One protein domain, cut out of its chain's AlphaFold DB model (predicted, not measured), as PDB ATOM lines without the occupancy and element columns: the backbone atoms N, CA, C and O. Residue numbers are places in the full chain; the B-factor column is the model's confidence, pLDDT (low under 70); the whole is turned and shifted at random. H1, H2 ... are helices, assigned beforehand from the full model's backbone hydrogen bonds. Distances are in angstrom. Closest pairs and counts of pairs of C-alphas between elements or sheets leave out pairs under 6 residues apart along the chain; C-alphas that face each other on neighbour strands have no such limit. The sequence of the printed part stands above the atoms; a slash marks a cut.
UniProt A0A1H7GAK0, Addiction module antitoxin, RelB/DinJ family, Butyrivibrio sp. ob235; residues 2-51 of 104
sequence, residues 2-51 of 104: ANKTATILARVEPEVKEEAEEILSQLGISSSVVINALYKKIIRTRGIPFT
ATOM      1  N   ALA A   2     105.835  64.383  54.111       47.19
ATOM      2  CA  ALA A   2     106.036  64.355  52.664       47.19
ATOM      3  C   ALA A   2     104.943  65.214  52.015       47.19
ATOM      4  O   ALA A   2     103.758  64.896  52.126       47.19
ATOM      5  N   ASN A   3     105.327  66.341  51.411       60.75
ATOM      6  CA  ASN A   3     104.393  67.160  50.649       60.75
ATOM      7  C   ASN A   3     103.834  66.303  49.511       60.75
ATOM      8  O   ASN A   3     104.595  65.736  48.732       60.75
ATOM      9  N   LYS A   4     102.505  66.185  49.439       72.06
ATOM     10  CA  LYS A   4     101.832  65.491  48.340       72.06
ATOM     11  C   LYS A   4     102.163  66.231  47.043       72.06
ATOM     12  O   LYS A   4     101.748  67.373  46.866       72.06
ATOM     13  N   THR A   5     102.937  65.600  46.171       76.50
ATOM     14  CA  THR A   5     103.256  66.109  44.835       76.50
ATOM     15  C   THR A   5     102.230  65.588  43.835       76.50
ATOM     16  O   THR A   5     101.892  64.406  43.867       76.50
ATOM     17  N   ALA A   6     101.748  66.452  42.944       84.62
ATOM     18  CA  ALA A   6     100.895  66.076  41.819       84.62
ATOM     19  C   ALA A   6     101.642  66.340  40.506       84.62
ATOM     20  O   ALA A   6     102.343  67.345  40.386       84.62
ATOM     21  N   THR A   7     101.494  65.442  39.533       86.69
ATOM     22  CA  THR A   7     102.099  65.588  38.203       86.69
ATOM     23  C   THR A   7     101.155  66.354  37.286       86.69
ATOM     24  O   THR A   7      99.956  66.078  37.256       86.69
ATOM     25  N   ILE A   8     101.699  67.299  36.521       86.44
ATOM     26  CA  ILE A   8     100.966  68.080  35.522       86.44
ATOM     27  C   ILE A   8     101.446  67.639  34.140       86.44
ATOM     28  O   ILE A   8     102.649  67.617  33.887       86.44
ATOM     29  N   LEU A   9     100.507  67.299  33.255       89.38
ATOM     30  CA  LEU A   9     100.776  67.005  31.850       89.38
ATOM     31  C   LEU A   9     100.140  68.102  30.994       89.38
ATOM     32  O   LEU A   9      98.929  68.307  31.058       89.38
ATOM     33  N   ALA A  10     100.947  68.787  30.190       87.69
ATOM     34  CA  ALA A  10     100.489  69.798  29.245       87.69
ATOM     35  C   ALA A  10     101.087  69.516  27.863       87.69
ATOM     36  O   ALA A  10     102.232  69.075  27.760       87.69
ATOM     37  N   ARG A  11     100.307  69.755  26.804       93.56
ATOM     38  CA  ARG A  11     100.801  69.736  25.421       93.56
ATOM     39  C   ARG A  11     101.190  71.155  25.031       93.56
ATOM     40  O   ARG A  11     100.412  72.072  25.263       93.56
ATOM     41  N   VAL A  12     102.377  71.301  24.458       91.69
ATOM     42  CA  VAL A  12     102.958  72.559  23.978       91.69
ATOM     43  C   VAL A  12     103.662  72.262  22.657       91.69
ATOM     44  O   VAL A  12     104.139  71.143  22.450       91.69
ATOM     45  N   GLU A  13     103.680  73.240  21.759       96.31
ATOM     46  CA  GLU A  13     104.405  73.155  20.494       96.31
ATOM     47  C   GLU A  13     105.922  73.060  20.741       96.31
ATOM     48  O   GLU A  13     106.434  73.762  21.614       96.31
ATOM     49  N   PRO A  14     106.665  72.202  20.015       94.25
ATOM     50  CA  PRO A  14     108.092  71.995  20.270       94.25
ATOM     51  C   PRO A  14     108.928  73.279  20.217       94.25
ATOM     52  O   PRO A  14     109.750  73.486  21.104       94.25
ATOM     53  N   GLU A  15     108.667  74.151  19.240       95.12
ATOM     54  CA  GLU A  15     109.390  75.419  19.056       95.12
ATOM     55  C   GLU A  15     109.158  76.369  20.241       95.12
ATOM     56  O   GLU A  15     110.107  76.860  20.848       95.12
ATOM     57  N   VAL A  16     107.897  76.525  20.662       93.06
ATOM     58  CA  VAL A  16     107.519  77.339  21.830       93.06
ATOM     59  C   VAL A  16     108.159  76.807  23.113       93.06
ATOM     60  O   VAL A  16     108.557  77.576  23.989       93.06
ATOM     61  N   LYS A  17     108.252  75.480  23.258       93.00
ATOM     62  CA  LYS A  17     108.910  74.863  24.412       93.00
ATOM     63  C   LYS A  17     110.398  75.209  24.447       93.00
ATOM     64  O   LYS A  17     110.896  75.540  25.519       93.00
ATOM     65  N   GLU A  18     111.089  75.080  23.321       94.50
ATOM     66  CA  GLU A  18     112.534  75.302  23.231       94.50
ATOM     67  C   GLU A  18     112.891  76.757  23.549       94.50
ATOM     68  O   GLU A  18     113.715  77.001  24.430       94.50
ATOM     69  N   GLU A  19     112.181  77.713  22.943       93.38
ATOM     70  CA  GLU A  19     112.376  79.144  23.200       93.38
ATOM     71  C   GLU A  19     112.108  79.497  24.674       93.38
ATOM     72  O   GLU A  19     112.898  80.184  25.329       93.38
ATOM     73  N   ALA A  20     111.025  78.965  25.249       93.25
ATOM     74  CA  ALA A  20     110.725  79.174  26.659       93.25
ATOM     75  C   ALA A  20     111.803  78.569  27.576       93.25
ATOM     76  O   ALA A  20     112.204  79.207  28.548       93.25
ATOM     77  N   GLU A  21     112.281  77.351  27.302       93.75
ATOM     78  CA  GLU A  21     113.327  76.706  28.105       93.75
ATOM     79  C   GLU A  21     114.669  77.442  28.012       93.75
ATOM     80  O   GLU A  21     115.366  77.544  29.025       93.75
ATOM     81  N   GLU A  22     115.005  78.021  26.858       95.44
ATOM     82  CA  GLU A  22     116.195  78.859  26.700       95.44
ATOM     83  C   GLU A  22     116.123  80.107  27.591       95.44
ATOM     84  O   GLU A  22     117.034  80.354  28.388       95.44
ATOM     85  N   ILE A  23     115.015  80.852  27.533       93.81
ATOM     86  CA  ILE A  23     114.806  82.049  28.365       93.81
ATOM     87  C   ILE A  23     114.853  81.685  29.854       93.81
ATOM     88  O   ILE A  23     115.497  82.359  30.662       93.81
ATOM     89  N   LEU A  24     114.190  80.595  30.239       93.56
ATOM     90  CA  LEU A  24     114.175  80.120  31.621       93.56
ATOM     91  C   LEU A  24     115.566  79.700  32.111       93.56
ATOM     92  O   LEU A  24     115.924  79.995  33.255       93.56
ATOM     93  N   SER A  25     116.368  79.082  31.241       93.62
ATOM     94  CA  SER A  25     117.763  78.733  31.512       93.62
ATOM     95  C   SER A  25     118.623  79.975  31.747       93.62
ATOM     96  O   SER A  25     119.347  80.036  32.742       93.62
ATOM     97  N   GLN A  26     118.479  81.009  30.910       94.75
ATOM     98  CA  GLN A  26     119.177  82.290  31.092       94.75
ATOM     99  C   GLN A  26     118.819  82.963  32.429       94.75
ATOM    100  O   GLN A  26     119.671  83.578  33.067       94.75
ATOM    101  N   LEU A  27     117.573  82.804  32.887       92.81
ATOM    102  CA  LEU A  27     117.110  83.286  34.192       92.81
ATOM    103  C   LEU A  27     117.503  82.369  35.367       92.81
ATOM    104  O   LEU A  27     117.335  82.756  36.524       92.81
ATOM    105  N   GLY A  28     118.011  81.160  35.102       93.12
ATOM    106  CA  GLY A  28     118.356  80.163  36.121       93.12
ATOM    107  C   GLY A  28     117.142  79.544  36.824       93.12
ATOM    108  O   GLY A  28     117.246  79.101  37.970       93.12
ATOM    109  N   ILE A  29     115.974  79.536  36.176       93.81
ATOM    110  CA  ILE A  29     114.705  79.076  36.752       93.81
ATOM    111  C   ILE A  29     114.225  77.845  35.979       93.81
ATOM    112  O   ILE A  29     114.233  77.831  34.759       93.81
ATOM    113  N   SER A  30     113.758  76.803  36.671       92.94
ATOM    114  CA  SER A  30     113.164  75.641  35.997       92.94
ATOM    115  C   SER A  30     111.677  75.842  35.693       92.94
ATOM    116  O   SER A  30     110.948  76.496  36.447       92.94
ATOM    117  N   SER A  31     111.177  75.187  34.643       90.81
ATOM    118  CA  SER A  31     109.766  75.249  34.228       90.81
ATOM    119  C   SER A  31     108.805  74.847  35.356       90.81
ATOM    120  O   SER A  31     107.742  75.443  35.526       90.81
ATOM    121  N   SER A  32     109.199  73.892  36.207       91.50
ATOM    122  CA  SER A  32     108.407  73.486  37.377       91.50
ATOM    123  C   SER A  32     108.246  74.616  38.402       91.50
ATOM    124  O   SER A  32     107.166  74.784  38.976       91.50
ATOM    125  N   VAL A  33     109.290  75.420  38.630       93.25
ATOM    126  CA  VAL A  33     109.219  76.572  39.543       93.25
ATOM    127  C   VAL A  33     108.266  77.626  38.990       93.25
ATOM    128  O   VAL A  33     107.430  78.130  39.743       93.25
ATOM    129  N   VAL A  34     108.323  77.902  37.684       93.44
ATOM    130  CA  VAL A  34     107.422  78.859  37.021       93.44
ATOM    131  C   VAL A  34     105.969  78.410  37.097       93.44
ATOM    132  O   VAL A  34     105.117  79.185  37.527       93.44
ATOM    133  N   ILE A  35     105.682  77.148  36.769       92.88
ATOM    134  CA  ILE A  35     104.327  76.588  36.859       92.88
ATOM    135  C   ILE A  35     103.799  76.710  38.296       92.88
ATOM    136  O   ILE A  35     102.691  77.199  38.520       92.88
ATOM    137  N   ASN A  36     104.604  76.351  39.298       92.44
ATOM    138  CA  ASN A  36     104.213  76.488  40.702       92.44
ATOM    139  C   ASN A  36     103.978  77.949  41.118       92.44
ATOM    140  O   ASN A  36     103.044  78.237  41.873       92.44
ATOM    141  N   ALA A  37     104.810  78.881  40.648       92.88
ATOM    142  CA  ALA A  37     104.637  80.307  40.905       92.88
ATOM    143  C   ALA A  37     103.337  80.836  40.281       92.88
ATOM    144  O   ALA A  37     102.600  81.573  40.942       92.88
ATOM    145  N   LEU A  38     103.011  80.392  39.063       93.06
ATOM    146  CA  LEU A  38     101.774  80.735  38.369       93.06
ATOM    147  C   LEU A  38     100.540  80.285  39.161       93.06
ATOM    148  O   LEU A  38      99.655  81.100  39.418       93.06
ATOM    149  N   TYR A  39     100.504  79.037  39.644       92.94
ATOM    150  CA  TYR A  39      99.403  78.563  40.495       92.94
ATOM    151  C   TYR A  39      99.249  79.402  41.763       92.94
ATOM    152  O   TYR A  39      98.139  79.809  42.108       92.94
ATOM    153  N   LYS A  40     100.354  79.717  42.450       93.88
ATOM    154  CA  LYS A  40     100.311  80.572  43.648       93.88
ATOM    155  C   LYS A  40      99.779  81.966  43.331       93.88
ATOM    156  O   LYS A  40      99.028  82.526  44.132       93.88
ATOM    157  N   LYS A  41     100.145  82.522  42.173       93.81
ATOM    158  CA  LYS A  41      99.634  83.812  41.711       93.81
ATOM    159  C   LYS A  41      98.129  83.735  41.468       93.81
ATOM    160  O   LYS A  41      97.430  84.543  42.065       93.81
ATOM    161  N   ILE A  42      97.647  82.736  40.722       92.88
ATOM    162  CA  ILE A  42      96.213  82.511  40.453       92.88
ATOM    163  C   ILE A  42      95.416  82.400  41.754       92.88
ATOM    164  O   ILE A  42      94.386  83.054  41.910       92.88
ATOM    165  N   ILE A  43      95.907  81.614  42.718       91.94
ATOM    166  CA  ILE A  43      95.261  81.449  44.029       91.94
ATOM    167  C   ILE A  43      95.160  82.797  44.752       91.94
ATOM    168  O   ILE A  43      94.114  83.125  45.313       91.94
ATOM    169  N   ARG A  44      96.233  83.596  44.726       93.56
ATOM    170  CA  ARG A  44      96.286  84.894  45.404       93.56
ATOM    171  C   ARG A  44      95.401  85.946  44.737       93.56
ATOM    172  O   ARG A  44      94.773  86.726  45.444       93.56
ATOM    173  N   THR A  45      95.381  86.006  43.409       90.12
ATOM    174  CA  THR A  45      94.611  87.005  42.649       90.12
ATOM    175  C   THR A  45      93.167  86.584  42.400       90.12
ATOM    176  O   THR A  45      92.377  87.419  41.978       90.12
ATOM    177  N   ARG A  46      92.818  85.314  42.653       90.06
ATOM    178  CA  ARG A  46      91.545  84.694  42.247       90.06
ATOM    179  C   ARG A  46      91.209  84.952  40.776       90.06
ATOM    180  O   ARG A  46      90.065  85.209  40.423       90.06
ATOM    181  N   GLY A  47      92.228  84.893  39.928       87.44
ATOM    182  CA  GLY A  47      92.119  85.209  38.511       87.44
ATOM    183  C   GLY A  47      93.403  84.873  37.767       87.44
ATOM    184  O   GLY A  47      94.458  84.709  38.384       87.44
ATOM    185  N   ILE A  48      93.306  84.759  36.447       88.56
ATOM    186  CA  ILE A  48      94.445  84.458  35.580       88.56
ATOM    187  C   ILE A  48      95.354  85.701  35.512       88.56
ATOM    188  O   ILE A  48      94.861  86.782  35.201       88.56
ATOM    189  N   PRO A  49      96.660  85.592  35.814       84.62
ATOM    190  CA  PRO A  49      97.573  86.733  35.879       84.62
ATOM    191  C   PRO A  49      98.171  87.089  34.513       84.62
ATOM    192  O   PRO A  49      99.348  87.426  34.423       84.62
ATOM    193  N   PHE A  50      97.358  86.996  33.469       82.00
ATOM    194  CA  PHE A  50      97.679  87.435  32.119       82.00
ATOM    195  C   PHE A  50      96.535  88.335  31.673       82.00
ATOM    196  O   PHE A  50      95.369  88.043  31.960       82.00
ATOM    197  N   THR A  51      96.858  89.434  31.007       72.75
ATOM    198  CA  THR A  51      95.846  90.207  30.300       72.75
ATOM    199  C   THR A  51      95.531  89.478  28.997       72.75
ATOM    200  O   THR A  51      96.419  88.985  28.308       72.75
TER     201      THR A  51
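This is residues 2 to 51 of the 104 residues of the protein "Addiction module antitoxin, RelB/DinJ family" of Butyrivibrio sp. ob235 (UniProt A0A1H7GAK0). What shape do these atoms make? H2 and H1 form an open L, two helices set at a right angle and joined at the corner by a tight link, with few contacts between them. An extended arm before H1 runs out from the far end of that helix, and its residues 2 to 7 and 9 to 16 stick out, of which 14 to 16 belong to H1. What is it built of? The printed part has 50 residues with two named helices, H1 then H2, and no named strand; its class is all helix. How tightly is it gathered? It is loose, with a radius of gyration of the C-alphas of 12.7 A and spans of 34 by 30 by 23 A.

How does H2, residues 31 to 45, stand to H1, residues 14 to 26? They are close but not clearly touching, with 2 pairs of C-alphas within 8 A. Their closest C-alphas, those of Leu 24 and Ser 31, are 7.1 A apart. Their lines are about perpendicular, at 88 degrees. Are the helix backbones well formed? In H1 and H2 every O i to N i+4 pair is within hydrogen-bond range.

Where is H2? It measures 20.9 A from C-alpha 31 at (109.766, 75.249, 34.228) to C-alpha 45 at (94.611, 87.005, 42.649). Where is H1? It begins with C-alpha 14 at (108.092, 71.995, 20.270) and measures 18.6 A to C-alpha 26.

How far does it reach? The two C-alphas farthest apart, those of Ala 2 and Thr 51, are 35.7 A apart. Is anything missing or long? The printed part has no cut, and the link from H1 to H2 is tight. Where is confidence low? The mean pLDDT of the printed part is 89.2, and residues 2 to 3 are under 70.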